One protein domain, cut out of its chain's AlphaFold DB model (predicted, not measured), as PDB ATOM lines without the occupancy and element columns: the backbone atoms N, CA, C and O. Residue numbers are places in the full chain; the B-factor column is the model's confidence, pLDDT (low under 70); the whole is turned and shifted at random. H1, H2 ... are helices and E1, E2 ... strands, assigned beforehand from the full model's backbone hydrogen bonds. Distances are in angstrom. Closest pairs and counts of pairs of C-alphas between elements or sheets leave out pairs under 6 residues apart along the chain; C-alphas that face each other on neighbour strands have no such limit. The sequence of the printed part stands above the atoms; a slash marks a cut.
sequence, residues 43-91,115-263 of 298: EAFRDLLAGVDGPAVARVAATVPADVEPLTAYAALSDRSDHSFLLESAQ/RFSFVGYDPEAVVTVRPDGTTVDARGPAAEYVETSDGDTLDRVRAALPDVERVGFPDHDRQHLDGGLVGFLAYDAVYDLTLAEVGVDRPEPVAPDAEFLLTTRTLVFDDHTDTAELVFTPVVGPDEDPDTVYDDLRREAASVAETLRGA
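AT A GLANCE: This is residues 43 to 91 and 115 to 263 of the 298 residues of the protein "Anthranilate/para-aminobenzoate synthases component I" of halophilic archaeon J07HB67 (UniProt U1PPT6). Two twisted antiparallel sheets are set end to end, each with helices over one face: a five-stranded one covered by the long H6 and by H2, and a four-stranded one, with H4 and H3, that reaches away to a far tip of H5 and residues 196 to 209. E9 of the second sheet runs on into E10 of the first at 84 degrees, and H1 packs on residues 242 to 246 of H6 and on the small parallel pair E1 and E7. The printed part has 198 residues with six named helices and eleven named strands, in the order H1 E1 E2 H2 E3 E4 E5 E6 H3 H4 E7 E8 H5 E9 E10 E11 H6, and its class is mixed, helices and strands. It is compact, with a radius of gyration of the C-alphas of 18.3 A and spans of 56 by 43 by 33 A.

IN THESE COORDINATES: Find C-alpha 43 at (-0.493, -15.430, 65.181), where H1, residues 43 to 50, begins. Next come E1, 56 to 58, E2, 60 to 64, H2, 70 to 80, and E3, 85 to 88. Past the cut read E4, 116 to 120, E5, 125 to 130, 16.1 A long, E6, 133 to 138, H3, 141 to 145, H4, 153 to 159, E7, 165 to 167, E8, 180 to 185, and H5, 189 to 195. E9, 210 to 215, begins at C-alpha 210 (-0.804, -3.145, 27.677); E10, 217 to 222, and E11, 227 to 232, follow. H6, 242 to 261, runs 28.6 A to C-alpha 261 at (17.627, 5.331, 56.612).

HOW THE PARTS SIT: Start at the twisted sheet E2 E11 E10 E4 E3, where N 62 and O 230, N 229 and O 220, at 2.9 A each, and N 219 and O 119, N 87 and O 118, at 2.8 A each, are within hydrogen-bond range. H6, 9.2 A high over E2 and E11, and H2, 7.7 A high over E4, are on the same face: two layers, helices on one face of a sheet. They touch at Ala 73 and Leu 260, C-alphas 6.3 A apart, at a steep tilt of 61 degrees. In the sheet E6 E5 E9 E8 look at N 128 and O 135, 2.9 A, N 127 and O 212, 2.8 A, and N 213 and O 182, 2.8 A. H4, 8.2 A high, and H3 are on its same face; H4 touches H5, with C-alphas 153 and 189 the closest at 6.3 A. E1 and E7 are parallel, N 57 to O 165 being 2.8 A; H1 touches H6, C-alphas 46 and 242 the closest at 5.9 A. Every O i to N i+4 pair is within range in H4, H5 and H6, but 3 of 4 in H1, 5 of 7 in H2 and 0 of 1 in H3, whose O i to N i+3 pairs are 2 of 2.

THE WHOLE: The C-alphas farthest apart, of Glu 43 and Gly 199, are 58.1 A apart. Residues 92 to 114 are not printed, and C-alphas 91 and 115 are 9.1 A apart across the cut. The links E7 to E8 and H5 to E9 are long. Look for pLDDT under 70 at residues 90 to 91 and 172 to 175.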
ATOM      1  N   GLU A  43       0.751 -14.716  64.876       97.56
ATOM      2  CA  GLU A  43      -0.493 -15.430  65.181       97.56
ATOM      3  C   GLU A  43      -1.667 -14.851  64.390       97.56
ATOM      4  O   GLU A  43      -2.322 -15.596  63.673       97.56
ATOM      5  N   ALA A  44      -1.836 -13.527  64.395       96.81
ATOM      6  CA  ALA A  44      -2.882 -12.872  63.615       96.81
ATOM      7  C   ALA A  44      -2.716 -13.098  62.100       96.81
ATOM      8  O   ALA A  44      -3.706 -13.266  61.397       96.81
ATOM      9  N   PHE A  45      -1.480 -13.134  61.587       97.06
ATOM     10  CA  PHE A  45      -1.219 -13.464  60.183       97.06
ATOM     11  C   PHE A  45      -1.647 -14.896  59.829       97.06
ATOM     12  O   PHE A  45      -2.314 -15.103  58.819       97.06
ATOM     13  N   ARG A  46      -1.331 -15.876  60.687       97.00
ATOM     14  CA  ARG A  46      -1.798 -17.263  60.527       97.00
ATOM     15  C   ARG A  46      -3.316 -17.368  60.561       97.00
ATOM     16  O   ARG A  46      -3.889 -18.053  59.720       97.00
ATOM     17  N   ASP A  47      -3.956 -16.677  61.498       96.19
ATOM     18  CA  ASP A  47      -5.409 -16.721  61.664       96.19
ATOM     19  C   ASP A  47      -6.151 -16.192  60.428       96.19
ATOM     20  O   ASP A  47      -7.207 -16.720  60.081       96.19
ATOM     21  N   LEU A  48      -5.588 -15.197  59.728       95.19
ATOM     22  CA  LEU A  48      -6.145 -14.692  58.468       95.19
ATOM     23  C   LEU A  48      -6.166 -15.752  57.365       95.19
ATOM     24  O   LEU A  48      -7.106 -15.787  56.579       95.19
ATOM     25  N   LEU A  49      -5.138 -16.597  57.307       96.00
ATOM     26  CA  LEU A  49      -4.975 -17.613  56.266       96.00
ATOM     27  C   LEU A  49      -5.686 -18.926  56.618       96.00
ATOM     28  O   LEU A  49      -6.154 -19.632  55.733       96.00
ATOM     29  N   ALA A  50      -5.837 -19.238  57.908       92.88
ATOM     30  CA  ALA A  50      -6.482 -20.464  58.377       92.88
ATOM     31  C   ALA A  50      -7.971 -20.582  57.992       92.88
ATOM     32  O   ALA A  50      -8.532 -21.676  58.045       92.88
ATOM     33  N   GLY A  51      -8.621 -19.463  57.657       81.75
ATOM     34  CA  GLY A  51     -10.030 -19.408  57.267       81.75
ATOM     35  C   GLY A  51     -10.303 -19.578  55.771       81.75
ATOM     36  O   GLY A  51     -11.471 -19.528  55.394       81.75
ATOM     37  N   VAL A  52      -9.268 -19.746  54.941       91.12
ATOM     38  CA  VAL A  52      -9.380 -19.721  53.474       91.12
ATOM     39  C   VAL A  52      -9.230 -21.129  52.891       91.12
ATOM     40  O   VAL A  52      -8.338 -21.880  53.274       91.12
ATOM     41  N   ASP A  53     -10.088 -21.486  51.931       87.94
ATOM     42  CA  ASP A  53     -10.098 -22.807  51.274       87.94
ATOM     43  C   ASP A  53      -9.118 -22.922  50.075       87.94
ATOM     44  O   ASP A  53      -9.023 -23.976  49.442       87.94
ATOM     45  N   GLY A  54      -8.394 -21.853  49.736       93.81
ATOM     46  CA  GLY A  54      -7.515 -21.746  48.566       93.81
ATOM     47  C   GLY A  54      -6.439 -20.666  48.739       93.81
ATOM     48  O   GLY A  54      -6.233 -20.197  49.858       93.81
ATOM     49  N   PRO A  55      -5.735 -20.268  47.660       96.00
ATOM     50  CA  PRO A  55      -4.756 -19.191  47.744       96.00
ATOM     51  C   PRO A  55      -5.413 -17.875  48.178       96.00
ATOM     52  O   PRO A  55      -6.522 -17.538  47.750       96.00
ATOM     53  N   ALA A  56      -4.700 -17.118  49.009       97.38
ATOM     54  CA  ALA A  56      -5.150 -15.832  49.521       97.38
ATOM     55  C   ALA A  56      -4.087 -14.760  49.341       97.38
ATOM     56  O   ALA A  56      -2.901 -15.003  49.542       97.38
ATOM     57  N   VAL A  57      -4.523 -13.538  49.054       97.38
ATOM     58  CA  VAL A  57      -3.689 -12.351  49.205       97.38
ATOM     59  C   VAL A  57      -3.908 -11.758  50.591       97.38
ATOM     60  O   VAL A  57      -5.014 -11.337  50.943       97.38
ATOM     61  N   ALA A  58      -2.847 -11.721  51.392       96.75
ATOM     62  CA  ALA A  58      -2.883 -11.163  52.737       96.75
ATOM     63  C   ALA A  58      -2.225  -9.784  52.750       96.75
ATOM     64  O   ALA A  58      -1.044  -9.668  52.447       96.75
ATOM     65  N   ARG A  59      -2.955  -8.732  53.134       96.50
ATOM     66  CA  ARG A  59      -2.343  -7.407  53.353       96.50
ATOM     67  C   ARG A  59      -1.573  -7.433  54.659       96.50
ATOM     68  O   ARG A  59      -2.155  -7.836  55.648       96.50
ATOM     69  N   VAL A  60      -0.335  -6.968  54.710       97.12
ATOM     70  CA  VAL A  60       0.442  -6.736  55.944       97.12
ATOM     71  C   VAL A  60       1.204  -5.435  55.753       97.12
ATOM     72  O   VAL A  60       1.593  -5.151  54.630       97.12
ATOM     73  N   ALA A  61       1.437  -4.632  56.787       96.50
ATOM     74  CA  ALA A  61       2.294  -3.453  56.628       96.50
ATOM     75  C   ALA A  61       3.352  -3.343  57.707       96.50
ATOM     76  O   ALA A  61       3.216  -3.932  58.772       96.50
ATOM     77  N   ALA A  62       4.391  -2.573  57.421       96.12
ATOM     78  CA  ALA A  62       5.413  -2.182  58.372       96.12
ATOM     79  C   ALA A  62       5.580  -0.665  58.343       96.12
ATOM     80  O   ALA A  62       5.657  -0.073  57.264       96.12
ATOM     81  N   THR A  63       5.702  -0.037  59.507       91.50
ATOM     82  CA  THR A  63       6.079   1.377  59.570       91.50
ATOM     83  C   THR A  63       7.523   1.536  59.104       91.50
ATOM     84  O   THR A  63       8.419   0.822  59.562       91.50
ATOM     85  N   VAL A  64       7.763   2.488  58.207       87.31
ATOM     86  CA  VAL A  64       9.110   2.854  57.750       87.31
ATOM     87  C   VAL A  64       9.437   4.293  58.179       87.31
ATOM     88  O   VAL A  64       8.543   5.004  58.642       87.31
ATOM     89  N   PRO A  65      10.708   4.737  58.101       80.56
ATOM     90  CA  PRO A  65      11.071   6.103  58.473       80.56
ATOM     91  C   PRO A  65      10.261   7.134  57.671       80.56
ATOM     92  O   PRO A  65      10.299   7.134  56.441       80.56
ATOM     93  N   ALA A  66       9.508   7.988  58.370       76.31
ATOM     94  CA  ALA A  66       8.626   8.986  57.758       76.31
ATOM     95  C   ALA A  66       9.379  10.211  57.209       76.31
ATOM     96  O   ALA A  66       8.818  11.000  56.462       76.31
ATOM     97  N   ASP A  67      10.655  10.373  57.559       83.00
ATOM     98  CA  ASP A  67      11.511  11.480  57.134       83.00
ATOM     99  C   ASP A  67      12.067  11.331  55.706       83.00
ATOM    100  O   ASP A  67      12.729  12.240  55.204       83.00
ATOM    101  N   VAL A  68      11.785  10.212  55.031       88.69
ATOM    102  CA  VAL A  68      12.197   9.980  53.642       88.69
ATOM    103  C   VAL A  68      11.113  10.451  52.673       88.69
ATOM    104  O   VAL A  68       9.974  10.002  52.731       88.69
ATOM    105  N   GLU A  69      11.480  11.317  51.726       91.12
ATOM    106  CA  GLU A  69      10.571  11.771  50.665       91.12
ATOM    107  C   GLU A  69      10.308  10.670  49.606       91.12
ATOM    108  O   GLU A  69      11.228   9.901  49.294       91.12
ATOM    109  N   PRO A  70       9.118  10.622  48.966       93.25
ATOM    110  CA  PRO A  70       8.762   9.582  47.991       93.25
ATOM    111  C   PRO A  70       9.773   9.407  46.850       93.25
ATOM    112  O   PRO A  70      10.167   8.285  46.530       93.25
ATOM    113  N   LEU A  71      10.256  10.507  46.263       93.62
ATOM    114  CA  LEU A  71      11.269  10.469  45.204       93.62
ATOM    115  C   LEU A  71      12.605   9.876  45.683       93.62
ATOM    116  O   LEU A  71      13.268   9.155  44.933       93.62
ATOM    117  N   THR A  72      12.999  10.162  46.924       94.19
ATOM    118  CA  THR A  72      14.210   9.604  47.541       94.19
ATOM    119  C   THR A  72      14.055   8.104  47.755       94.19
ATOM    120  O   THR A  72      14.949   7.341  47.395       94.19
ATOM    121  N   ALA A  73      12.898   7.664  48.257       94.75
ATOM    122  CA  ALA A  73      12.596   6.245  48.412       94.75
ATOM    123  C   ALA A  73      12.585   5.503  47.066       94.75
ATOM    124  O   ALA A  73      13.176   4.430  46.954       94.75
ATOM    125  N   TYR A  74      11.973   6.091  46.033       95.38
ATOM    126  CA  TYR A  74      11.991   5.548  44.674       95.38
ATOM    127  C   TYR A  74      13.421   5.360  44.158       95.38
ATOM    128  O   TYR A  74      13.776   4.263  43.736       95.38
ATOM    129  N   ALA A  75      14.263   6.393  44.250       94.19
ATOM    130  CA  ALA A  75      15.651   6.318  43.797       94.19
ATOM    131  C   ALA A  75      16.492   5.309  44.602       94.19
ATOM    132  O   ALA A  75      17.361   4.648  44.045       94.19
ATOM    133  N   ALA A  76      16.233   5.169  45.905       94.25
ATOM    134  CA  ALA A  76      16.945   4.218  46.756       94.25
ATOM    135  C   ALA A  76      16.580   2.752  46.460       94.25
ATOM    136  O   ALA A  76      17.377   1.848  46.714       94.25
ATOM    137  N   LEU A  77      15.375   2.505  45.936       94.06
ATOM    138  CA  LEU A  77      14.868   1.162  45.648       94.06
ATOM    139  C   LEU A  77      14.914   0.799  44.159       94.06
ATOM    140  O   LEU A  77      14.786  -0.380  43.832       94.06
ATOM    141  N   SER A  78      15.146   1.761  43.261       88.19
ATOM    142  CA  SER A  78      15.138   1.529  41.811       88.19
ATOM    143  C   SER A  78      16.217   0.557  41.332       88.19
ATOM    144  O   SER A  78      16.037  -0.079  40.303       88.19
ATOM    145  N   ASP A  79      17.313   0.393  42.077       85.69
ATOM    146  CA  ASP A  79      18.374  -0.566  41.734       85.69
ATOM    147  C   ASP A  79      18.003  -2.023  42.067       85.69
ATOM    148  O   ASP A  79      18.720  -2.949  41.683       85.69
ATOM    149  N   ARG A  80      16.897  -2.253  42.791       85.44
ATOM    150  CA  ARG A  80      16.436  -3.607  43.132       85.44
ATOM    151  C   ARG A  80      15.752  -4.306  41.958       85.44
ATOM    152  O   ARG A  80      15.803  -5.530  41.885       85.44
ATOM    153  N   SER A  81      15.147  -3.554  41.039       85.25
ATOM    154  CA  SER A  81      14.475  -4.098  39.860       85.25
ATOM    155  C   SER A  81      14.455  -3.101  38.706       85.25
ATOM    156  O   SER A  81      14.199  -1.914  38.890       85.25
ATOM    157  N   ASP A  82      14.587  -3.611  37.478       85.44
ATOM    158  CA  ASP A  82      14.421  -2.801  36.259       85.44
ATOM    159  C   ASP A  82      12.995  -2.225  36.117       85.44
ATOM    160  O   ASP A  82      12.760  -1.304  35.336       85.44
ATOM    161  N   HIS A  83      12.039  -2.767  36.880       92.25
ATOM    162  CA  HIS A  83      10.649  -2.331  36.925       92.25
ATOM    163  C   HIS A  83      10.322  -1.808  38.322       92.25
ATOM    164  O   HIS A  83      10.162  -2.579  39.268       92.25
ATOM    165  N   SER A  84      10.227  -0.491  38.443       94.56
ATOM    166  CA  SER A  84       9.778   0.224  39.636       94.56
ATOM    167  C   SER A  84       8.893   1.388  39.204       94.56
ATOM    168  O   SER A  84       8.985   1.867  38.069       94.56
ATOM    169  N   PHE A  85       8.025   1.858  40.094       95.75
ATOM    170  CA  PHE A  85       7.169   3.004  39.816       95.75
ATOM    171  C   PHE A  85       7.156   3.992  40.974       95.75
ATOM    172  O   PHE A  85       7.316   3.619  42.134       95.75
ATOM    173  N   LEU A  86       6.891   5.248  40.629       95.50
ATOM    174  CA  LEU A  86       6.538   6.320  41.546       95.50
ATOM    175  C   LEU A  86       5.249   6.959  41.026       95.50
ATOM    176  O   LEU A  86       5.207   7.457  39.901       95.50
ATOM    177  N   LEU A  87       4.199   6.928  41.841       93.44
ATOM    178  CA  LEU A  87       2.933   7.600  41.571       93.44
ATOM    179  C   LEU A  87       2.750   8.703  42.606       93.44
ATOM    180  O   LEU A  87       2.321   8.445  43.728       93.44
ATOM    181  N   GLU A  88       3.060   9.932  42.214       89.12
ATOM    182  CA  GLU A  88       2.757  11.123  43.001       89.12
ATOM    183  C   GLU A  88       1.520  11.799  42.426       89.12
ATOM    184  O   GLU A  88       1.414  12.046  41.221       89.12
ATOM    185  N   SER A  89       0.577  12.138  43.294       72.44
ATOM    186  CA  SER A  89      -0.514  13.015  42.905       72.44
ATOM    187  C   SER A  89      -0.144  14.441  43.329       72.44
ATOM    188  O   SER A  89      -0.030  14.751  44.506       72.44
ATOM    189  N   ALA A  90       0.082  15.336  42.369       60.44
ATOM    190  CA  ALA A  90       0.349  16.740  42.680       60.44
ATOM    191  C   ALA A  90      -0.943  17.468  43.097       60.44
ATOM    192  O   ALA A  90      -2.049  17.107  42.678       60.44
ATOM    193  N   GLN A  91      -0.811  18.549  43.875       53.16
ATOM    194  CA  GLN A  91      -1.945  19.423  44.187       53.16
ATOM    195  C   GLN A  91      -2.606  19.918  42.890       53.16
ATOM    196  O   GLN A  91      -1.935  20.424  41.983       53.16
ATOM    197  N   ARG A 115      -3.546  12.968  48.770       80.31
ATOM    198  CA  ARG A 115      -3.062  12.640  50.116       80.31
ATOM    199  C   ARG A 115      -1.906  11.645  50.078       80.31
ATOM    200  O   ARG A 115      -1.142  11.585  51.028       80.31
ATOM    201  N   PHE A 116      -1.830  10.858  49.006       88.06
ATOM    202  CA  PHE A 116      -0.954   9.704  48.944       88.06
ATOM    203  C   PHE A 116       0.004   9.757  47.767       88.06
ATOM    204  O   PHE A 116      -0.392  10.115  46.651       88.06
ATOM    205  N   SER A 117       1.228   9.312  48.034       91.94
ATOM    206  CA  SER A 117       2.225   8.957  47.030       91.94
ATOM    207  C   SER A 117       2.602   7.486  47.190       91.94
ATOM    208  O   SER A 117       2.621   6.968  48.308       91.94
ATOM    209  N   PHE A 118       2.887   6.808  46.079       94.69
ATOM    210  CA  PHE A 118       3.145   5.366  46.063       94.69
ATOM    211  C   PHE A 118       4.461   5.047  45.366       94.69
ATOM    212  O   PHE A 118       4.695   5.522  44.255       94.69
ATOM    213  N   VAL A 119       5.277   4.191  45.979       96.19
ATOM    214  CA  VAL A 119       6.487   3.634  45.361       96.19
ATOM    215  C   VAL A 119       6.392   2.118  45.362       96.19
ATOM    216  O   VAL A 119       6.347   1.508  46.426       96.19
ATOM    217  N   GLY A 120       6.380   1.508  44.181       96.44
ATOM    218  CA  GLY A 120       6.460   0.056  44.036       96.44
ATOM    219  C   GLY A 120       7.780  -0.369  43.418       96.44
ATOM    220  O   GLY A 120       8.334   0.324  42.559       96.44
ATOM    221  N   TYR A 121       8.279  -1.517  43.858       96.38
ATOM    222  CA  TYR A 121       9.550  -2.093  43.433       96.38
ATOM    223  C   TYR A 121       9.454  -3.622  43.455       96.38
ATOM    224  O   TYR A 121       8.547  -4.171  44.078       96.38
ATOM    225  N   ASP A 122      10.389  -4.289  42.778       95.62
ATOM    226  CA  ASP A 122      10.514  -5.753  42.740       95.62
ATOM    227  C   ASP A 122       9.168  -6.484  42.527       95.62
ATOM    228  O   ASP A 122       8.689  -7.204  43.414       95.62
ATOM    229  N   PRO A 123       8.498  -6.232  41.380       97.06
ATOM    230  CA  PRO A 123       7.210  -6.840  41.088       97.06
ATOM    231  C   PRO A 123       7.356  -8.348  40.907       97.06
ATOM    232  O   PRO A 123       8.351  -8.839  40.385       97.06
ATOM    233  N   GLU A 124       6.310  -9.080  41.268       97.69
ATOM    234  CA  GLU A 124       6.263 -10.539  41.192       97.69
ATOM    235  C   GLU A 124       6.120 -11.035  39.749       97.69
ATOM    236  O   GLU A 124       6.563 -12.136  39.430       97.69
ATOM    237  N   ALA A 125       5.543 -10.223  38.859       98.31
ATOM    238  CA  ALA A 125       5.459 -10.513  37.434       98.31
ATOM    239  C   ALA A 125       5.399  -9.233  36.588       98.31
ATOM    240  O   ALA A 125       4.867  -8.213  37.033       98.31
ATOM    241  N   VAL A 126       5.879  -9.318  35.345       98.38
ATOM    242  CA  VAL A 126       5.627  -8.322  34.290       98.38
ATOM    243  C   VAL A 126       4.765  -8.965  33.208       98.38
ATOM    244  O   VAL A 126       5.157  -9.953  32.587       98.38
ATOM    245  N   VAL A 127       3.570  -8.421  33.007       98.56
ATOM    246  CA  VAL A 127       2.571  -8.920  32.058       98.56
ATOM    247  C   VAL A 127       2.528  -7.974  30.873       98.56
ATOM    248  O   VAL A 127       2.069  -6.842  31.003       98.56
ATOM    249  N   THR A 128       2.967  -8.444  29.711       98.44
ATOM    250  CA  THR A 128       3.003  -7.651  28.479       98.44
ATOM    251  C   THR A 128       1.988  -8.219  27.492       98.44
ATOM    252  O   THR A 128       2.101  -9.367  27.063       98.44
ATOM    253  N   VAL A 129       0.999  -7.412  27.109       98.38
ATOM    254  CA  VAL A 129      -0.031  -7.768  26.126       98.38
ATOM    255  C   VAL A 129       0.317  -7.141  24.786       98.38
ATOM    256  O   VAL A 129       0.482  -5.925  24.665       98.38
ATOM    257  N   ARG A 130       0.419  -7.978  23.762       96.81
ATOM    258  CA  ARG A 130       0.682  -7.589  22.380       96.81
ATOM    259  C   ARG A 130      -0.401  -8.148  21.454       96.81
ATOM    260  O   ARG A 130      -1.167  -9.027  21.859       96.81
ATOM    261  N   PRO A 131      -0.457  -7.681  20.194       93.50
ATOM    262  CA  PRO A 131      -1.406  -8.207  19.215       93.50
ATOM    263  C   PRO A 131      -1.298  -9.724  19.006       93.50
ATOM    264  O   PRO A 131      -2.294 -10.374  18.705       93.50
ATOM    265  N   ASP A 132      -0.093 -10.275  19.145       91.62
ATOM    266  CA  ASP A 132       0.237 -11.683  18.931       91.62
ATOM    267  C   ASP A 132       0.099 -12.561  20.186       91.62
ATOM    268  O   ASP A 132       0.209 -13.782  20.076       91.62
ATOM    269  N   GLY A 133      -0.180 -11.974  21.354       94.88
ATOM    270  CA  GLY A 133      -0.440 -12.712  22.588       94.88
ATOM    271  C   GLY A 133       0.012 -11.984  23.851       94.88
ATOM    272  O   GLY A 133       0.411 -10.819  23.821       94.88
ATOM    273  N   THR A 134      -0.044 -12.696  24.974       98.31
ATOM    274  CA  THR A 134       0.411 -12.212  26.284       98.31
ATOM    275  C   THR A 134       1.681 -12.942  26.696       98.31
ATOM    276  O   THR A 134       1.737 -14.169  26.642       98.31
ATOM    277  N   THR A 135       2.687 -12.199  27.153       98.19
ATOM    278  CA  THR A 135       3.874 -12.764  27.803       98.19
ATOM    279  C   THR A 135       3.862 -12.425  29.285       98.19
ATOM    280  O   THR A 135       3.671 -11.263  29.643       98.19
ATOM    281  N   VAL A 136       4.098 -13.428  30.126       98.38
ATOM    282  CA  VAL A 136       4.262 -13.266  31.573       98.38
ATOM    283  C   VAL A 136       5.714 -13.553  31.915       98.38
ATOM    284  O   VAL A 136       6.208 -14.665  31.729       98.38
ATOM    285  N   ASP A 137       6.401 -12.531  32.391       98.00
ATOM    286  CA  ASP A 137       7.750 -12.626  32.915       98.00
ATOM    287  C   ASP A 137       7.674 -12.787  34.437       98.00
ATOM    288  O   ASP A 137       7.475 -11.818  35.171       98.00
ATOM    289  N   ALA A 138       7.738 -14.042  34.886       97.75
ATOM    290  CA  ALA A 138       7.598 -14.435  36.284       97.75
ATOM    291  C   ALA A 138       8.880 -14.144  37.077       97.75
ATOM    292  O   ALA A 138       9.963 -14.624  36.731       97.75
ATOM    293  N   ARG A 139       8.750 -13.375  38.162       95.38
ATOM    294  CA  ARG A 139       9.867 -12.893  38.988       95.38
ATOM    295  C   ARG A 139       9.790 -13.357  40.443       95.38
ATOM    296  O   ARG A 139      10.840 -13.533  41.056       95.38
ATOM    297  N   GLY A 140       8.593 -13.623  40.959       94.25
ATOM    298  CA  GLY A 140       8.387 -14.131  42.315       94.25
ATOM    299  C   GLY A 140       7.212 -15.113  42.440       94.25
ATOM    300  O   GLY A 140       6.562 -15.420  41.435       94.25
ATOM    301  N   PRO A 141       6.964 -15.647  43.653       94.38
ATOM    302  CA  PRO A 141       5.935 -16.655  43.916       94.38
ATOM    303  C   PRO A 141       4.530 -16.287  43.430       94.38
ATOM    304  O   PRO A 141       3.825 -17.144  42.903       94.38
ATOM    305  N   ALA A 142       4.122 -15.015  43.524       96.44
ATOM    306  CA  ALA A 142       2.764 -14.629  43.137       96.44
ATOM    307  C   ALA A 142       2.514 -14.750  41.620       96.44
ATOM    308  O   ALA A 142       1.360 -14.781  41.195       96.44
ATOM    309  N   ALA A 143       3.574 -14.860  40.807       97.12
ATOM    310  CA  ALA A 143       3.462 -15.107  39.372       97.12
ATOM    311  C   ALA A 143       2.813 -16.455  39.034       97.12
ATOM    312  O   ALA A 143       2.279 -16.599  37.938       97.12
ATOM    313  N   GLU A 144       2.841 -17.429  39.953       96.50
ATOM    314  CA  GLU A 144       2.165 -18.723  39.779       96.50
ATOM    315  C   GLU A 144       0.651 -18.561  39.573       96.50
ATOM    316  O   GLU A 144       0.036 -19.370  38.886       96.50
ATOM    317  N   TYR A 145       0.067 -17.492  40.116       96.94
ATOM    318  CA  TYR A 145      -1.368 -17.211  40.055       96.94
ATOM    319  C   TYR A 145      -1.755 -16.257  38.917       96.94
ATOM    320  O   TYR A 145      -2.885 -15.767  38.880       96.94
ATOM    321  N   VAL A 146      -0.821 -15.945  38.013       97.75
ATOM    322  CA  VAL A 146      -1.079 -15.107  36.839       97.75
ATOM    323  C   VAL A 146      -1.527 -15.993  35.685       97.75
ATOM    324  O   VAL A 146      -0.743 -16.758  35.127       97.75
ATOM    325  N   GLU A 147      -2.782 -15.830  35.276       97.19
ATOM    326  CA  GLU A 147      -3.343 -16.551  34.139       97.19
ATOM    327  C   GLU A 147      -3.234 -15.738  32.841       97.19
ATOM    328  O   GLU A 147      -3.062 -14.516  32.827       97.19
ATOM    329  N   THR A 148      -3.362 -16.431  31.709       96.56
ATOM    330  CA  THR A 148      -3.450 -15.800  30.384       96.56
ATOM    331  C   THR A 148      -4.789 -16.124  29.730       96.56
ATOM    332  O   THR A 148      -5.430 -17.123  30.042       96.56
ATOM    333  N   SER A 149      -5.235 -15.254  28.825       96.06
ATOM    334  CA  SER A 149      -6.502 -15.393  28.107       96.06
ATOM    335  C   SER A 149      -6.292 -15.134  26.619       96.06
ATOM    336  O   SER A 149      -5.488 -14.286  26.240       96.06
ATOM    337  N   ASP A 150      -7.057 -15.818  25.773       94.38
ATOM    338  CA  ASP A 150      -7.107 -15.549  24.330       94.38
ATOM    339  C   ASP A 150      -8.125 -14.448  23.969       94.38
ATOM    340  O   ASP A 150      -8.311 -14.142  22.789       94.38
ATOM    341  N   GLY A 151      -8.799 -13.862  24.967       95.69
ATOM    342  CA  GLY A 151      -9.763 -12.770  24.797       95.69
ATOM    343  C   GLY A 151      -9.129 -11.460  24.323       95.69
ATOM    344  O   GLY A 151      -7.972 -11.432  23.891       95.69
ATOM    345  N   ASP A 152      -9.893 -10.372  24.408       96.31
ATOM    346  CA  ASP A 152      -9.379  -9.044  24.070       96.31
ATOM    347  C   ASP A 152      -8.320  -8.559  25.081       96.31
ATOM    348  O   ASP A 152      -8.033  -9.188  26.105       96.31
ATOM    349  N   THR A 153      -7.710  -7.413  24.793       97.31
ATOM    350  CA  THR A 153      -6.659  -6.808  25.615       97.31
ATOM    351  C   THR A 153      -7.092  -6.631  27.076       97.31
ATOM    352  O   THR A 153      -6.284  -6.850  27.978       97.31
ATOM    353  N   LEU A 154      -8.352  -6.271  27.344       97.56
ATOM    354  CA  LEU A 154      -8.846  -6.119  28.713       97.56
ATOM    355  C   LEU A 154      -9.114  -7.473  29.370       97.56
ATOM    356  O   LEU A 154      -8.856  -7.609  30.562       97.56
ATOM    357  N   ASP A 155      -9.588  -8.472  28.631       97.69
ATOM    358  CA  ASP A 155      -9.735  -9.837  29.146       97.69
ATOM    359  C   ASP A 155      -8.384 -10.455  29.518       97.69
ATOM    360  O   ASP A 155      -8.277 -11.128  30.541       97.69
ATOM    361  N   ARG A 156      -7.336 -10.174  28.739       98.19
ATOM    362  CA  ARG A 156      -5.952 -10.569  29.045       98.19
ATOM    363  C   ARG A 156      -5.439  -9.918  30.323       98.19
ATOM    364  O   ARG A 156      -4.878 -10.610  31.165       98.19
ATOM    365  N   VAL A 157      -5.665  -8.614  30.493       97.75
ATOM    366  CA  VAL A 157      -5.294  -7.900  31.728       97.75
ATOM    367  C   VAL A 157      -6.102  -8.410  32.926       97.75
ATOM    368  O   VAL A 157      -5.541  -8.580  34.003       97.75
ATOM    369  N   ARG A 158      -7.401  -8.693  32.756       97.19
ATOM    370  CA  ARG A 158      -8.251  -9.260  33.818       97.19
ATOM    371  C   ARG A 158      -7.793 -10.651  34.241       97.19
ATOM    372  O   ARG A 158      -7.741 -10.903  35.434       97.19
ATOM    373  N   ALA A 159      -7.464 -11.524  33.288       97.31
ATOM    374  CA  ALA A 159      -6.972 -12.870  33.578       97.31
ATOM    375  C   ALA A 159      -5.641 -12.845  34.341       97.31
ATOM    376  O   ALA A 159      -5.404 -13.679  35.206       97.31
ATOM    377  N   ALA A 160      -4.796 -11.854  34.060       97.50
ATOM    378  CA  ALA A 160      -3.511 -11.711  34.723       97.50
ATOM    379  C   ALA A 160      -3.600 -11.225  36.182       97.50
ATOM    380  O   ALA A 160      -2.598 -11.277  36.894       97.50
ATOM    381  N   LEU A 161      -4.757 -10.725  36.633       95.50
ATOM    382  CA  LEU A 161      -4.973 -10.379  38.034       95.50
ATOM    383  C   LEU A 161      -5.316 -11.662  38.812       95.50
ATOM    384  O   LEU A 161      -6.343 -12.266  38.502       95.50
ATOM    385  N   PRO A 162      -4.529 -12.056  39.832       95.44
ATOM    386  CA  PRO A 162      -4.816 -13.257  40.609       95.44
ATOM    387  C   PRO A 162      -6.225 -13.241  41.217       95.44
ATOM    388  O   PRO A 162      -6.573 -12.330  41.975       95.44
ATOM    389  N   ASP A 163      -7.026 -14.263  40.907       94.00
ATOM    390  CA  ASP A 163      -8.359 -14.470  41.484       94.00
ATOM    391  C   ASP A 163      -8.234 -15.218  42.819       94.00
ATOM    392  O   ASP A 163      -8.389 -16.436  42.904       94.00
ATOM    393  N   VAL A 164      -7.846 -14.475  43.858       95.12
ATOM    394  CA  VAL A 164      -7.526 -15.003  45.192       95.12
ATOM    395  C   VAL A 164      -8.301 -14.268  46.284       95.12
ATOM    396  O   VAL A 164      -8.655 -13.093  46.145       95.12
ATOM    397  N   GLU A 165      -8.565 -14.950  47.400       95.25
ATOM    398  CA  GLU A 165      -9.298 -14.339  48.510       95.25
ATOM    399  C   GLU A 165      -8.467 -13.228  49.169       95.25
ATOM    400  O   GLU A 165      -7.281 -13.396  49.441       95.25
ATOM    401  N   ARG A 166      -9.085 -12.073  49.437       94.69
ATOM    402  CA  ARG A 166      -8.416 -10.927  50.070       94.69
ATOM    403  C   ARG A 166      -8.641 -10.952  51.574       94.69
ATOM    404  O   ARG A 166      -9.773 -10.769  52.019       94.69
ATOM    405  N   VAL A 167      -7.567 -11.080  52.350       95.62
ATOM    406  CA  VAL A 167      -7.633 -11.148  53.817       95.62
ATOM    407  C   VAL A 167      -6.804 -10.053  54.487       95.62
ATOM    408  O   VAL A 167      -5.730  -9.665  54.028       95.62
ATOM    409  N   GLY A 168      -7.318  -9.521  55.598       93.50
ATOM    410  CA  GLY A 168      -6.603  -8.535  56.415       93.50
ATOM    411  C   GLY A 168      -6.468  -7.140  55.794       93.50
ATOM    412  O   GLY A 168      -5.642  -6.352  56.267       93.50
ATOM    413  N   PHE A 169      -7.258  -6.842  54.758       92.31
ATOM    414  CA  PHE A 169      -7.405  -5.499  54.203       92.31
ATOM    415  C   PHE A 169      -8.341  -4.674  55.101       92.31
ATOM    416  O   PHE A 169      -9.428  -5.151  55.434       92.31
ATOM    417  N   PRO A 170      -7.939  -3.465  55.513       85.12
ATOM    418  CA  PRO A 170      -8.780  -2.586  56.321       85.12
ATOM    419  C   PRO A 170     -10.003  -2.069  55.547       85.12
ATOM    420  O   PRO A 170      -9.947  -1.825  54.341       85.12
ATOM    421  N   ASP A 171     -11.100  -1.823  56.270       74.12
ATOM    422  CA  ASP A 171     -12.238  -1.070  55.745       74.12
ATOM    423  C   ASP A 171     -11.825   0.401  55.586       74.12
ATOM    424  O   ASP A 171     -11.656   1.130  56.567       74.12
ATOM    425  N   HIS A 172     -11.626   0.849  54.348       66.88
ATOM    426  CA  HIS A 172     -11.278   2.235  54.050       66.88
ATOM    427  C   HIS A 172     -12.423   2.968  53.348       66.88
ATOM    428  O   HIS A 172     -13.026   2.463  52.402       66.88
ATOM    429  N   ASP A 173     -12.656   4.220  53.753       54.53
ATOM    430  CA  ASP A 173     -13.611   5.129  53.100       54.53
ATOM    431  C   ASP A 173     -13.167   5.542  51.676       54.53
ATOM    432  O   ASP A 173     -13.933   6.156  50.928       54.53
ATOM    433  N   ARG A 174     -11.913   5.244  51.294       60.81
ATOM    434  CA  ARG A 174     -11.298   5.549  49.990       60.81
ATOM    435  C   ARG A 174     -10.436   4.374  49.517       60.81
ATOM    436  O   ARG A 174      -9.906   3.629  50.329       60.81
ATOM    437  N   GLN A 175     -10.283   4.218  48.201       60.06
ATOM    438  CA  GLN A 175      -9.423   3.177  47.625       60.06
ATOM    439  C   GLN A 175      -7.944   3.568  47.792       60.06
ATOM    440  O   GLN A 175      -7.542   4.628  47.309       60.06
ATOM    441  N   HIS A 176      -7.157   2.733  48.473       77.81
ATOM    442  CA  HIS A 176      -5.694   2.829  48.555       77.81
ATOM    443  C   HIS A 176      -5.057   1.796  47.614       77.81
ATOM    444  O   HIS A 176      -5.629   0.730  47.380       77.81
ATOM    445  N   LEU A 177      -3.887   2.116  47.058       87.69
ATOM    446  CA  LEU A 177      -3.085   1.157  46.300       87.69
ATOM    447  C   LEU A 177      -2.200   0.374  47.278       87.69
ATOM    448  O   LEU A 177      -1.085   0.792  47.571       87.69
ATOM    449  N   ASP A 178      -2.712  -0.745  47.786       90.62
ATOM    450  CA  ASP A 178      -1.945  -1.661  48.647       90.62
ATOM    451  C   ASP A 178      -1.058  -2.617  47.821       90.62
ATOM    452  O   ASP A 178       0.032  -3.000  48.242       90.62
ATOM    453  N   GLY A 179      -1.515  -2.980  46.619       92.12
ATOM    454  CA  GLY A 179      -0.865  -3.911  45.696       92.12
ATOM    455  C   GLY A 179      -1.759  -4.213  44.486       92.12
ATOM    456  O   GLY A 179      -2.854  -3.656  44.366       92.12
ATOM    457  N   GLY A 180      -1.311  -5.093  43.587       95.19
ATOM    458  CA  GLY A 180      -2.063  -5.520  42.398       95.19
ATOM    459  C   GLY A 180      -1.387  -5.151  41.078       95.19
ATOM    460  O   GLY A 180      -0.167  -5.052  41.008       95.19
ATOM    461  N   LEU A 181      -2.173  -4.978  40.011       97.00
ATOM    462  CA  LEU A 181      -1.644  -4.628  38.691       97.00
ATOM    463  C   LEU A 181      -1.438  -3.114  38.552       97.00
ATOM    464  O   LEU A 181      -2.396  -2.343  38.604       97.00
ATOM    465  N   VAL A 182      -0.196  -2.694  38.310       97.38
ATOM    466  CA  VAL A 182       0.174  -1.289  38.066       97.38
ATOM    467  C   VAL A 182       0.896  -1.178  36.734       97.38
ATOM    468  O   VAL A 182       1.878  -1.873  36.497       97.38
ATOM    469  N   GLY A 183       0.414  -0.317  35.843       96.81
ATOM    470  CA  GLY A 183       0.931  -0.265  34.483       96.81
ATOM    471  C   GLY A 183       0.139   0.651  33.571       96.81
ATOM    472  O   GLY A 183      -0.454   1.633  34.024       96.81
ATOM    473  N   PHE A 184       0.129   0.334  32.279       97.38
ATOM    474  CA  PHE A 184      -0.543   1.142  31.271       97.38
ATOM    475  C   PHE A 184      -1.361   0.312  30.280       97.38
ATOM    476  O   PHE A 184      -1.054  -0.838  29.975       97.38
ATOM    477  N   LEU A 185      -2.375   0.974  29.721       97.69
ATOM    478  CA  LEU A 185      -3.064   0.590  28.492       97.69
ATOM    479  C   LEU A 185      -2.649   1.578  27.404       97.69
ATOM    480  O   LEU A 185      -2.857   2.787  27.543       97.69
ATOM    481  N   ALA A 186      -2.032   1.080  26.337       96.94
ATOM    482  CA  ALA A 186      -1.664   1.910  25.207       96.94
ATOM    483  C   ALA A 186      -2.905   2.282  24.397       96.94
ATOM    484  O   ALA A 186      -3.922   1.588  24.394       96.94
ATOM    485  N   TYR A 187      -2.799   3.377  23.644       94.62
ATOM    486  CA  TYR A 187      -3.863   3.788  22.734       94.62
ATOM    487  C   TYR A 187      -4.214   2.680  21.731       94.62
ATOM    488  O   TYR A 187      -5.389   2.474  21.435       94.62
ATOM    489  N   ASP A 188      -3.213   1.927  21.269       94.69
ATOM    490  CA  ASP A 188      -3.375   0.882  20.256       94.69
ATOM    491  C   ASP A 188      -4.234  -0.307  20.721       94.69
ATOM    492  O   ASP A 188      -4.761  -1.035  19.873       94.69
ATOM    493  N   ALA A 189      -4.500  -0.447  22.026       96.19
ATOM    494  CA  ALA A 189      -5.484  -1.398  22.545       96.19
ATOM    495  C   ALA A 189      -6.882  -1.176  21.933       96.19
ATOM    496  O   ALA A 189      -7.638  -2.124  21.748       96.19
ATOM    497  N   VAL A 190      -7.229   0.058  21.535       96.44
ATOM    498  CA  VAL A 190      -8.527   0.375  20.910       96.44
ATOM    499  C   VAL A 190      -8.788  -0.425  19.626       96.44
ATOM    500  O   VAL A 190      -9.948  -0.680  19.284       96.44
ATOM    501  N   TYR A 191      -7.725  -0.837  18.925       96.12
ATOM    502  CA  TYR A 191      -7.841  -1.652  17.719       96.12
ATOM    503  C   TYR A 191      -8.370  -3.044  18.025       96.12
ATOM    504  O   TYR A 191      -9.296  -3.486  17.353       96.12
ATOM    505  N   ASP A 192      -7.833  -3.681  19.057       95.06
ATOM    506  CA  ASP A 192      -8.277  -4.991  19.524       95.06
ATOM    507  C   ASP A 192      -9.672  -4.920  20.168       95.06
ATOM    508  O   ASP A 192     -10.508  -5.784  19.937       95.06
ATOM    509  N   LEU A 193      -9.962  -3.834  20.893       95.50
ATOM    510  CA  LEU A 193     -11.224  -3.678  21.621       95.50
ATOM    511  C   LEU A 193     -12.427  -3.329  20.740       95.50
ATOM    512  O   LEU A 193     -13.549  -3.691  21.075       95.50
ATOM    513  N   THR A 194     -12.239  -2.530  19.683       94.94
ATOM    514  CA  THR A 194     -13.380  -1.995  18.912       94.94
ATOM    515  C   THR A 194     -13.099  -1.746  17.433       94.94
ATOM    516  O   THR A 194     -13.985  -1.954  16.604       94.94
ATOM    517  N   LEU A 195     -11.906  -1.268  17.051       95.94
ATOM    518  CA  LEU A 195     -11.704  -0.808  15.668       95.94
ATOM    519  C   LEU A 195     -11.552  -1.959  14.664       95.94
ATOM    520  O   LEU A 195     -11.958  -1.809  13.509       95.94
ATOM    521  N   ALA A 196     -11.040  -3.113  15.098       91.69
ATOM    522  CA  ALA A 196     -10.987  -4.315  14.272       91.69
ATOM    523  C   ALA A 196     -12.394  -4.779  13.860       91.69
ATOM    524  O   ALA A 196     -12.600  -5.171  12.710       91.69
ATOM    525  N   GLU A 197     -13.388  -4.652  14.746       91.75
ATOM    526  CA  GLU A 197     -14.779  -5.042  14.466       91.75
ATOM    527  C   GLU A 197     -15.409  -4.222  13.333       91.75
ATOM    528  O   GLU A 197     -16.244  -4.721  12.576       91.75
ATOM    529  N   VAL A 198     -14.989  -2.962  13.187       96.62
ATOM    530  CA  VAL A 198     -15.445  -2.058  12.120       96.62
ATOM    531  C   VAL A 198     -14.495  -2.027  10.915       96.62
ATOM    532  O   VAL A 198     -14.663  -1.195  10.022       96.62
ATOM    533  N   GLY A 199     -13.530  -2.951  10.857       94.81
ATOM    534  CA  GLY A 199     -12.645  -3.163   9.709       94.81
ATOM    535  C   GLY A 199     -11.543  -2.117   9.548       94.81
ATOM    536  O   GLY A 199     -11.112  -1.861   8.425       94.81
ATOM    537  N   VAL A 200     -11.117  -1.474  10.637       96.94
ATOM    538  CA  VAL A 200      -9.980  -0.548  10.615       96.94
ATOM    539  C   VAL A 200      -8.704  -1.313  10.958       96.94
ATOM    540  O   VAL A 200      -8.576  -1.876  12.044       96.94
ATOM    541  N   ASP A 201      -7.742  -1.282  10.039       92.69
ATOM    542  CA  ASP A 201      -6.456  -1.956  10.208       92.69
ATOM    543  C   ASP A 201      -5.576  -1.269  11.262       92.69
ATOM    544  O   ASP A 201      -5.444  -0.038  11.297       92.69
ATOM    545  N   ARG A 202      -4.929  -2.091  12.092       92.25
ATOM    546  CA  ARG A 202      -3.940  -1.667  13.087       92.25
ATOM    547  C   ARG A 202      -2.616  -1.265  12.405       92.25
ATOM    548  O   ARG A 202      -2.146  -1.992  11.527       92.25
ATOM    549  N   PRO A 203      -1.994  -0.135  12.789       92.25
ATOM    550  CA  PRO A 203      -0.642   0.212  12.354       92.25
ATOM    551  C   PRO A 203       0.413  -0.704  12.997       92.25
ATOM    552  O   PRO A 203       0.128  -1.403  13.962       92.25
ATOM    553  N   GLU A 204       1.650  -0.675  12.490       92.75
ATOM    554  CA  GLU A 204       2.763  -1.402  13.120       92.75
ATOM    555  C   GLU A 204       2.953  -0.933  14.579       92.75
ATOM    556  O   GLU A 204       3.188   0.265  14.786       92.75
ATOM    557  N   PRO A 205       2.863  -1.829  15.581       90.50
ATOM    558  CA  PRO A 205       2.945  -1.441  16.985       90.50
ATOM    559  C   PRO A 205       4.330  -0.906  17.355       90.50
ATOM    560  O   PRO A 205       5.357  -1.521  17.068       90.50
ATOM    561  N   VAL A 206       4.365   0.218  18.070       91.62
ATOM    562  CA  VAL A 206       5.607   0.787  18.633       91.62
ATOM    563  C   VAL A 206       5.797   0.453  20.116       91.62
ATOM    564  O   VAL A 206       6.885   0.642  20.656       91.62
ATOM    565  N   ALA A 207       4.747  -0.048  20.766       94.75
ATOM    566  CA  ALA A 207       4.694  -0.445  22.168       94.75
ATOM    567  C   ALA A 207       3.710  -1.625  22.332       94.75
ATOM    568  O   ALA A 207       2.977  -1.933  21.388       94.75
ATOM    569  N   PRO A 208       3.709  -2.321  23.481       97.38
ATOM    570  CA  PRO A 208       2.628  -3.237  23.848       97.38
ATOM    571  C   PRO A 208       1.259  -2.540  23.872       97.38
ATOM    572  O   PRO A 208       1.185  -1.341  24.134       97.38
ATOM    573  N   ASP A 209       0.184  -3.303  23.670       97.38
ATOM    574  CA  ASP A 209      -1.191  -2.827  23.875       97.38
ATOM    575  C   ASP A 209      -1.466  -2.578  25.368       97.38
ATOM    576  O   ASP A 209      -2.206  -1.661  25.729       97.38
ATOM    577  N   ALA A 210      -0.830  -3.361  26.240       98.38
ATOM    578  CA  ALA A 210      -0.804  -3.145  27.677       98.38
ATOM    579  C   ALA A 210       0.489  -3.694  28.288       98.38
ATOM    580  O   ALA A 210       1.032  -4.684  27.799       98.38
ATOM    581  N   GLU A 211       0.952  -3.096  29.380       98.19
ATOM    582  CA  GLU A 211       1.995  -3.683  30.221       98.19
ATOM    583  C   GLU A 211       1.709  -3.372  31.685       98.19
ATOM    584  O   GLU A 211       1.502  -2.209  32.036       98.19
ATOM    585  N   PHE A 212       1.660  -4.407  32.521       98.50
ATOM    586  CA  PHE A 212       1.323  -4.298  33.936       98.50
ATOM    587  C   PHE A 212       2.288  -5.095  34.803       98.50
ATOM    588  O   PHE A 212       2.635  -6.235  34.505       98.50
ATOM    589  N   LEU A 213       2.684  -4.483  35.913       98.31
ATOM    590  CA  LEU A 213       3.462  -5.088  36.979       98.31
ATOM    591  C   LEU A 213       2.504  -5.677  38.011       98.31
ATOM    592  O   LEU A 213       1.638  -4.952  38.498       98.31
ATOM    593  N   LEU A 214       2.677  -6.944  38.387       98.06
ATOM    594  CA  LEU A 214       2.044  -7.496  39.583       98.06
ATOM    595  C   LEU A 214       2.869  -7.080  40.804       98.06
ATOM    596  O   LEU A 214       3.877  -7.708  41.122       98.06
ATOM    597  N   THR A 215       2.474  -5.992  41.462       96.88
ATOM    598  CA  THR A 215       3.166  -5.477  42.649       96.88
ATOM    599  C   THR A 215       2.589  -6.061  43.932       96.88
ATOM    600  O   THR A 215       1.373  -6.074  44.138       96.88
ATOM    601  N   THR A 216       3.480  -6.510  44.815       97.38
ATOM    602  CA  THR A 216       3.148  -6.983  46.167       97.38
ATOM    603  C   THR A 216       3.904  -6.235  47.259       97.38
ATOM    604  O   THR A 216       3.750  -6.567  48.432       97.38
ATOM    605  N   ARG A 217       4.715  -5.237  46.885       97.31
ATOM    606  CA  ARG A 217       5.544  -4.415  47.775       97.31
ATOM    607  C   ARG A 217       5.365  -2.954  47.381       97.31
ATOM    608  O   ARG A 217       5.869  -2.517  46.348       97.31
ATOM    609  N   THR A 218       4.634  -2.207  48.200       96.62
ATOM    610  CA  THR A 218       4.291  -0.811  47.916       96.62
ATOM    611  C   THR A 218       4.570   0.046  49.142       96.62
ATOM    612  O   THR A 218       3.970  -0.155  50.193       96.62
ATOM    613  N   LEU A 219       5.459   1.025  49.018       95.50
ATOM    614  CA  LEU A 219       5.553   2.111  49.986       95.50
ATOM    615  C   LEU A 219       4.404   3.087  49.757       95.50
ATOM    616  O   LEU A 219       4.203   3.564  48.637       95.50
ATOM    617  N   VAL A 220       3.687   3.398  50.827       94.12
ATOM    618  CA  VAL A 220       2.568   4.334  50.855       94.12
ATOM    619  C   VAL A 220       2.951   5.493  51.760       94.12
ATOM    620  O   VAL A 220       3.166   5.309  52.957       94.12
ATOM    621  N   PHE A 221       3.026   6.686  51.183       92.25
ATOM    622  CA  PHE A 221       3.270   7.932  51.900       92.25
ATOM    623  C   PHE A 221       1.946   8.657  52.073       92.25
ATOM    624  O   PHE A 221       1.233   8.840  51.090       92.25
ATOM    625  N   ASP A 222       1.617   9.058  53.295       89.62
ATOM    626  CA  ASP A 222       0.432   9.841  53.627       89.62
ATOM    627  C   ASP A 222       0.849  11.249  54.057       89.62
ATOM    628  O   ASP A 222       1.238  11.479  55.204       89.62
ATOM    629  N   ASP A 223       0.725  12.202  53.136       85.38
ATOM    630  CA  ASP A 223       1.109  13.600  53.350       85.38
ATOM    631  C   ASP A 223       0.230  14.293  54.407       85.38
ATOM    632  O   ASP A 223       0.589  15.342  54.941       85.38
ATOM    633  N   HIS A 224      -0.960  13.751  54.696       84.12
ATOM    634  CA  HIS A 224      -1.861  14.335  55.688       84.12
ATOM    635  C   HIS A 224      -1.472  13.947  57.114       84.12
ATOM    636  O   HIS A 224      -1.586  14.774  58.021       84.12
ATOM    637  N   THR A 225      -1.053  12.697  57.318       85.38
ATOM    638  CA  THR A 225      -0.636  12.191  58.634       85.38
ATOM    639  C   THR A 225       0.870  12.202  58.848       85.38
ATOM    640  O   THR A 225       1.287  11.942  59.974       85.38
ATOM    641  N   ASP A 226       1.656  12.552  57.826       87.38
ATOM    642  CA  ASP A 226       3.123  12.559  57.856       87.38
ATOM    643  C   ASP A 226       3.677  11.170  58.222       87.38
ATOM    644  O   ASP A 226       4.457  10.989  59.156       87.38
ATOM    645  N   THR A 227       3.169  10.148  57.526       89.94
ATOM    646  CA  THR A 227       3.504   8.738  57.776       89.94
ATOM    647  C   THR A 227       3.871   8.018  56.493       89.94
ATOM    648  O   THR A 227       3.257   8.248  55.453       89.94
ATOM    649  N   ALA A 228       4.806   7.076  56.595       92.12
ATOM    650  CA  ALA A 228       5.163   6.166  55.522       92.12
ATOM    651  C   ALA A 228       5.057   4.711  56.002       92.12
ATOM    652  O   ALA A 228       5.577   4.348  57.063       92.12
ATOM    653  N   GLU A 229       4.391   3.874  55.212       94.56
ATOM    654  CA  GLU A 229       4.245   2.441  55.469       94.56
ATOM    655  C   GLU A 229       4.738   1.638  54.267       94.56
ATOM    656  O   GLU A 229       4.457   1.983  53.122       94.56
ATOM    657  N   LEU A 230       5.435   0.532  54.517       96.56
ATOM    658  CA  LEU A 230       5.665  -0.503  53.518       96.56
ATOM    659  C   LEU A 230       4.532  -1.519  53.603       96.56
ATOM    660  O   LEU A 230       4.453  -2.280  54.565       96.56
ATOM    661  N   VAL A 231       3.666  -1.520  52.597       97.38
ATOM    662  CA  VAL A 231       2.555  -2.457  52.458       97.38
ATOM    663  C   VAL A 231       2.997  -3.652  51.625       97.38
ATOM    664  O   VAL A 231       3.528  -3.518  50.521       97.38
ATOM    665  N   PHE A 232       2.748  -4.831  52.173       98.31
ATOM    666  CA  PHE A 232       2.920  -6.120  51.539       98.31
ATOM    667  C   PHE A 232       1.565  -6.729  51.203       98.31
ATOM    668  O   PHE A 232       0.651  -6.725  52.029       98.31
ATOM    669  N   THR A 233       1.463  -7.329  50.022       97.81
ATOM    670  CA  THR A 233       0.320  -8.155  49.618       97.81
ATOM    671  C   THR A 233       0.801  -9.484  49.026       97.81
ATOM    672  O   THR A 233       0.581  -9.727  47.836       97.81
ATOM    673  N   PRO A 234       1.516 -10.335  49.791       97.81
ATOM    674  CA  PRO A 234       1.886 -11.664  49.320       97.81
ATOM    675  C   PRO A 234       0.639 -12.462  48.944       97.81
ATOM    676  O   PRO A 234      -0.372 -12.412  49.651       97.81
ATOM    677  N   VAL A 235       0.741 -13.222  47.857       97.62
ATOM    678  CA  VAL A 235      -0.198 -14.303  47.567       97.62
ATOM    679  C   VAL A 235       0.368 -15.558  48.211       97.62
ATOM    680  O   VAL A 235       1.499 -15.925  47.914       97.62
ATOM    681  N   VAL A 236      -0.395 -16.151  49.123       97.19
ATOM    682  CA  VAL A 236      -0.009 -17.325  49.902       97.19
ATOM    683  C   VAL A 236      -0.864 -18.502  49.462       97.19
ATOM    684  O   VAL A 236      -2.094 -18.463  49.569       97.19
ATOM    685  N   GLY A 237      -0.207 -19.533  48.952       95.19
ATOM    686  CA  GLY A 237      -0.818 -20.787  48.550       95.19
ATOM    687  C   GLY A 237      -1.227 -21.668  49.733       95.19
ATOM    688  O   GLY A 237      -0.699 -21.529  50.836       95.19
ATOM    689  N   PRO A 238      -2.133 -22.636  49.511       91.69
ATOM    690  CA  PRO A 238      -2.636 -23.519  50.569       91.69
ATOM    691  C   PRO A 238      -1.566 -24.452  51.159       91.69
ATOM    692  O   PRO A 238      -1.719 -24.928  52.283       91.69
ATOM    693  N   ASP A 239      -0.497 -24.724  50.404       91.38
ATOM    694  CA  ASP A 239       0.613 -25.590  50.815       91.38
ATOM    695  C   ASP A 239       1.811 -24.802  51.382       91.38
ATOM    696  O   ASP A 239       2.791 -25.404  51.831       91.38
ATOM    697  N   GLU A 240       1.760 -23.467  51.358       94.94
ATOM    698  CA  GLU A 240       2.821 -22.622  51.899       94.94
ATOM    699  C   GLU A 240       2.697 -22.485  53.418       94.94
ATOM    700  O   GLU A 240       1.606 -22.373  53.970       94.94
ATOM    701  N   ASP A 241       3.837 -22.480  54.109       96.19
ATOM    702  CA  ASP A 241       3.883 -22.256  55.551       96.19
ATOM    703  C   ASP A 241       3.764 -20.752  55.860       96.19
ATOM    704  O   ASP A 241       4.704 -19.998  55.572       96.19
ATOM    705  N   PRO A 242       2.671 -20.295  56.506       96.81
ATOM    706  CA  PRO A 242       2.496 -18.885  56.832       96.81
ATOM    707  C   PRO A 242       3.604 -18.328  57.727       96.81
ATOM    708  O   PRO A 242       3.892 -17.132  57.677       96.81
ATOM    709  N   ASP A 243       4.226 -19.169  58.561       97.50
ATOM    710  CA  ASP A 243       5.295 -18.717  59.442       97.50
ATOM    711  C   ASP A 243       6.556 -18.361  58.646       97.50
ATOM    712  O   ASP A 243       7.186 -17.337  58.930       97.50
ATOM    713  N   THR A 244       6.868 -19.139  57.610       97.88
ATOM    714  CA  THR A 244       7.961 -18.841  56.679       97.88
ATOM    715  C   THR A 244       7.680 -17.554  55.895       97.88
ATOM    716  O   THR A 244       8.530 -16.665  55.871       97.88
ATOM    717  N   VAL A 245       6.466 -17.387  55.350       97.88
ATOM    718  CA  VAL A 245       6.074 -16.147  54.647       97.88
ATOM    719  C   VAL A 245       6.212 -14.935  55.568       97.88
ATOM    720  O   VAL A 245       6.803 -13.925  55.192       97.88
ATOM    721  N   TYR A 246       5.726 -15.028  56.806       98.12
ATOM    722  CA  TYR A 246       5.815 -13.934  57.772       98.12
ATOM    723  C   TYR A 246       7.269 -13.547  58.097       98.12
ATOM    724  O   TYR A 246       7.580 -12.360  58.228       98.12
ATOM    725  N   ASP A 247       8.175 -14.524  58.207       97.81
ATOM    726  CA  ASP A 247       9.605 -14.260  58.388       97.81
ATOM    727  C   ASP A 247      10.224 -13.539  57.188       97.81
ATOM    728  O   ASP A 247      11.055 -12.644  57.369       97.81
ATOM    729  N   ASP A 248       9.799 -13.872  55.973       97.56
ATOM    730  CA  ASP A 248      10.257 -13.216  54.747       97.56
ATOM    731  C   ASP A 248       9.812 -11.753  54.704       97.56
ATOM    732  O   ASP A 248      10.642 -10.869  54.474       97.56
ATOM    733  N   LEU A 249       8.547 -11.477  55.042       97.81
ATOM    734  CA  LEU A 249       8.025 -10.111  55.145       97.81
ATOM    735  C   LEU A 249       8.795  -9.285  56.182       97.81
ATOM    736  O   LEU A 249       9.156  -8.140  55.918       97.81
ATOM    737  N   ARG A 250       9.102  -9.860  57.354       97.50
ATOM    738  CA  ARG A 250       9.889  -9.168  58.391       97.50
ATOM    739  C   ARG A 250      11.304  -8.850  57.928       97.50
ATOM    740  O   ARG A 250      11.803  -7.756  58.199       97.50
ATOM    741  N   ARG A 251      11.965  -9.801  57.261       97.00
ATOM    742  CA  ARG A 251      13.317  -9.598  56.723       97.00
ATOM    743  C   ARG A 251      13.324  -8.519  55.649       97.00
ATOM    744  O   ARG A 251      14.206  -7.661  55.672       97.00
ATOM    745  N   GLU A 252      12.337  -8.534  54.758       97.12
ATOM    746  CA  GLU A 252      12.216  -7.530  53.705       97.12
ATOM    747  C   GLU A 252      11.930  -6.143  54.287       97.12
ATOM    748  O   GLU A 252      12.622  -5.185  53.948       97.12
ATOM    749  N   ALA A 253      11.012  -6.037  55.251       97.19
ATOM    750  CA  ALA A 253      10.713  -4.774  55.917       97.19
ATOM    751  C   ALA A 253      11.953  -4.167  56.591       97.19
ATOM    752  O   ALA A 253      12.253  -2.986  56.402       97.19
ATOM    753  N   ALA A 254      12.726  -4.982  57.316       95.31
ATOM    754  CA  ALA A 254      13.969  -4.537  57.942       95.31
ATOM    755  C   ALA A 254      15.017  -4.083  56.906       95.31
ATOM    756  O   ALA A 254      15.676  -3.061  57.106       95.31
ATOM    757  N   SER A 255      15.148  -4.814  55.793       95.25
ATOM    758  CA  SER A 255      16.057  -4.497  54.681       95.25
ATOM    759  C   SER A 255      15.709  -3.169  54.003       95.25
ATOM    760  O   SER A 255      16.588  -2.338  53.751       95.25
ATOM    761  N   VAL A 256      14.424  -2.941  53.725       95.69
ATOM    762  CA  VAL A 256      13.941  -1.689  53.129       95.69
ATOM    763  C   VAL A 256      14.133  -0.536  54.093       95.69
ATOM    764  O   VAL A 256      14.712   0.473  53.709       95.69
ATOM    765  N   ALA A 257      13.732  -0.689  55.356       94.31
ATOM    766  CA  ALA A 257      13.894   0.370  56.343       94.31
ATOM    767  C   ALA A 257      15.367   0.776  56.505       94.31
ATOM    768  O   ALA A 257      15.661   1.963  56.616       94.31
ATOM    769  N   GLU A 258      16.302  -0.177  56.458       93.75
ATOM    770  CA  GLU A 258      17.736   0.130  56.471       93.75
ATOM    771  C   GLU A 258      18.195   0.876  55.213       93.75
ATOM    772  O   GLU A 258      18.927   1.858  55.312       93.75
ATOM    773  N   THR A 259      17.711   0.460  54.040       94.56
ATOM    774  CA  THR A 259      17.990   1.149  52.770       94.56
ATOM    775  C   THR A 259      17.505   2.601  52.819       94.56
ATOM    776  O   THR A 259      18.234   3.508  52.429       94.56
ATOM    777  N   LEU A 260      16.302   2.828  53.353       93.88
ATOM    778  CA  LEU A 260      15.689   4.151  53.455       93.88
ATOM    779  C   LEU A 260      16.407   5.060  54.466       93.88
ATOM    780  O   LEU A 260      16.630   6.227  54.164       93.88
ATOM    781  N   ARG A 261      16.850   4.544  55.625       91.94
ATOM    782  CA  ARG A 261      17.627   5.331  56.612       91.94
ATOM    783  C   ARG A 261      18.947   5.868  56.057       91.94
ATOM    784  O   ARG A 261      19.437   6.887  56.531       91.94
ATOM    785  N   GLY A 262      19.549   5.147  55.112       89.25
ATOM    786  CA  GLY A 262      20.802   5.529  54.463       89.25
ATOM    787  C   GLY A 262      20.625   6.304  53.157       89.25
ATOM    788  O   GLY A 262      21.627   6.568  52.493       89.25
ATOM    789  N   ALA A 263      19.390   6.613  52.754       92.56
ATOM    790  CA  ALA A 263      19.111   7.221  51.463       92.56
ATOM    791  C   ALA A 263      19.292   8.743  51.501       92.56
ATOM    792  O   ALA A 263      18.688   9.441  52.314       92.56
TER     793      ALA A 263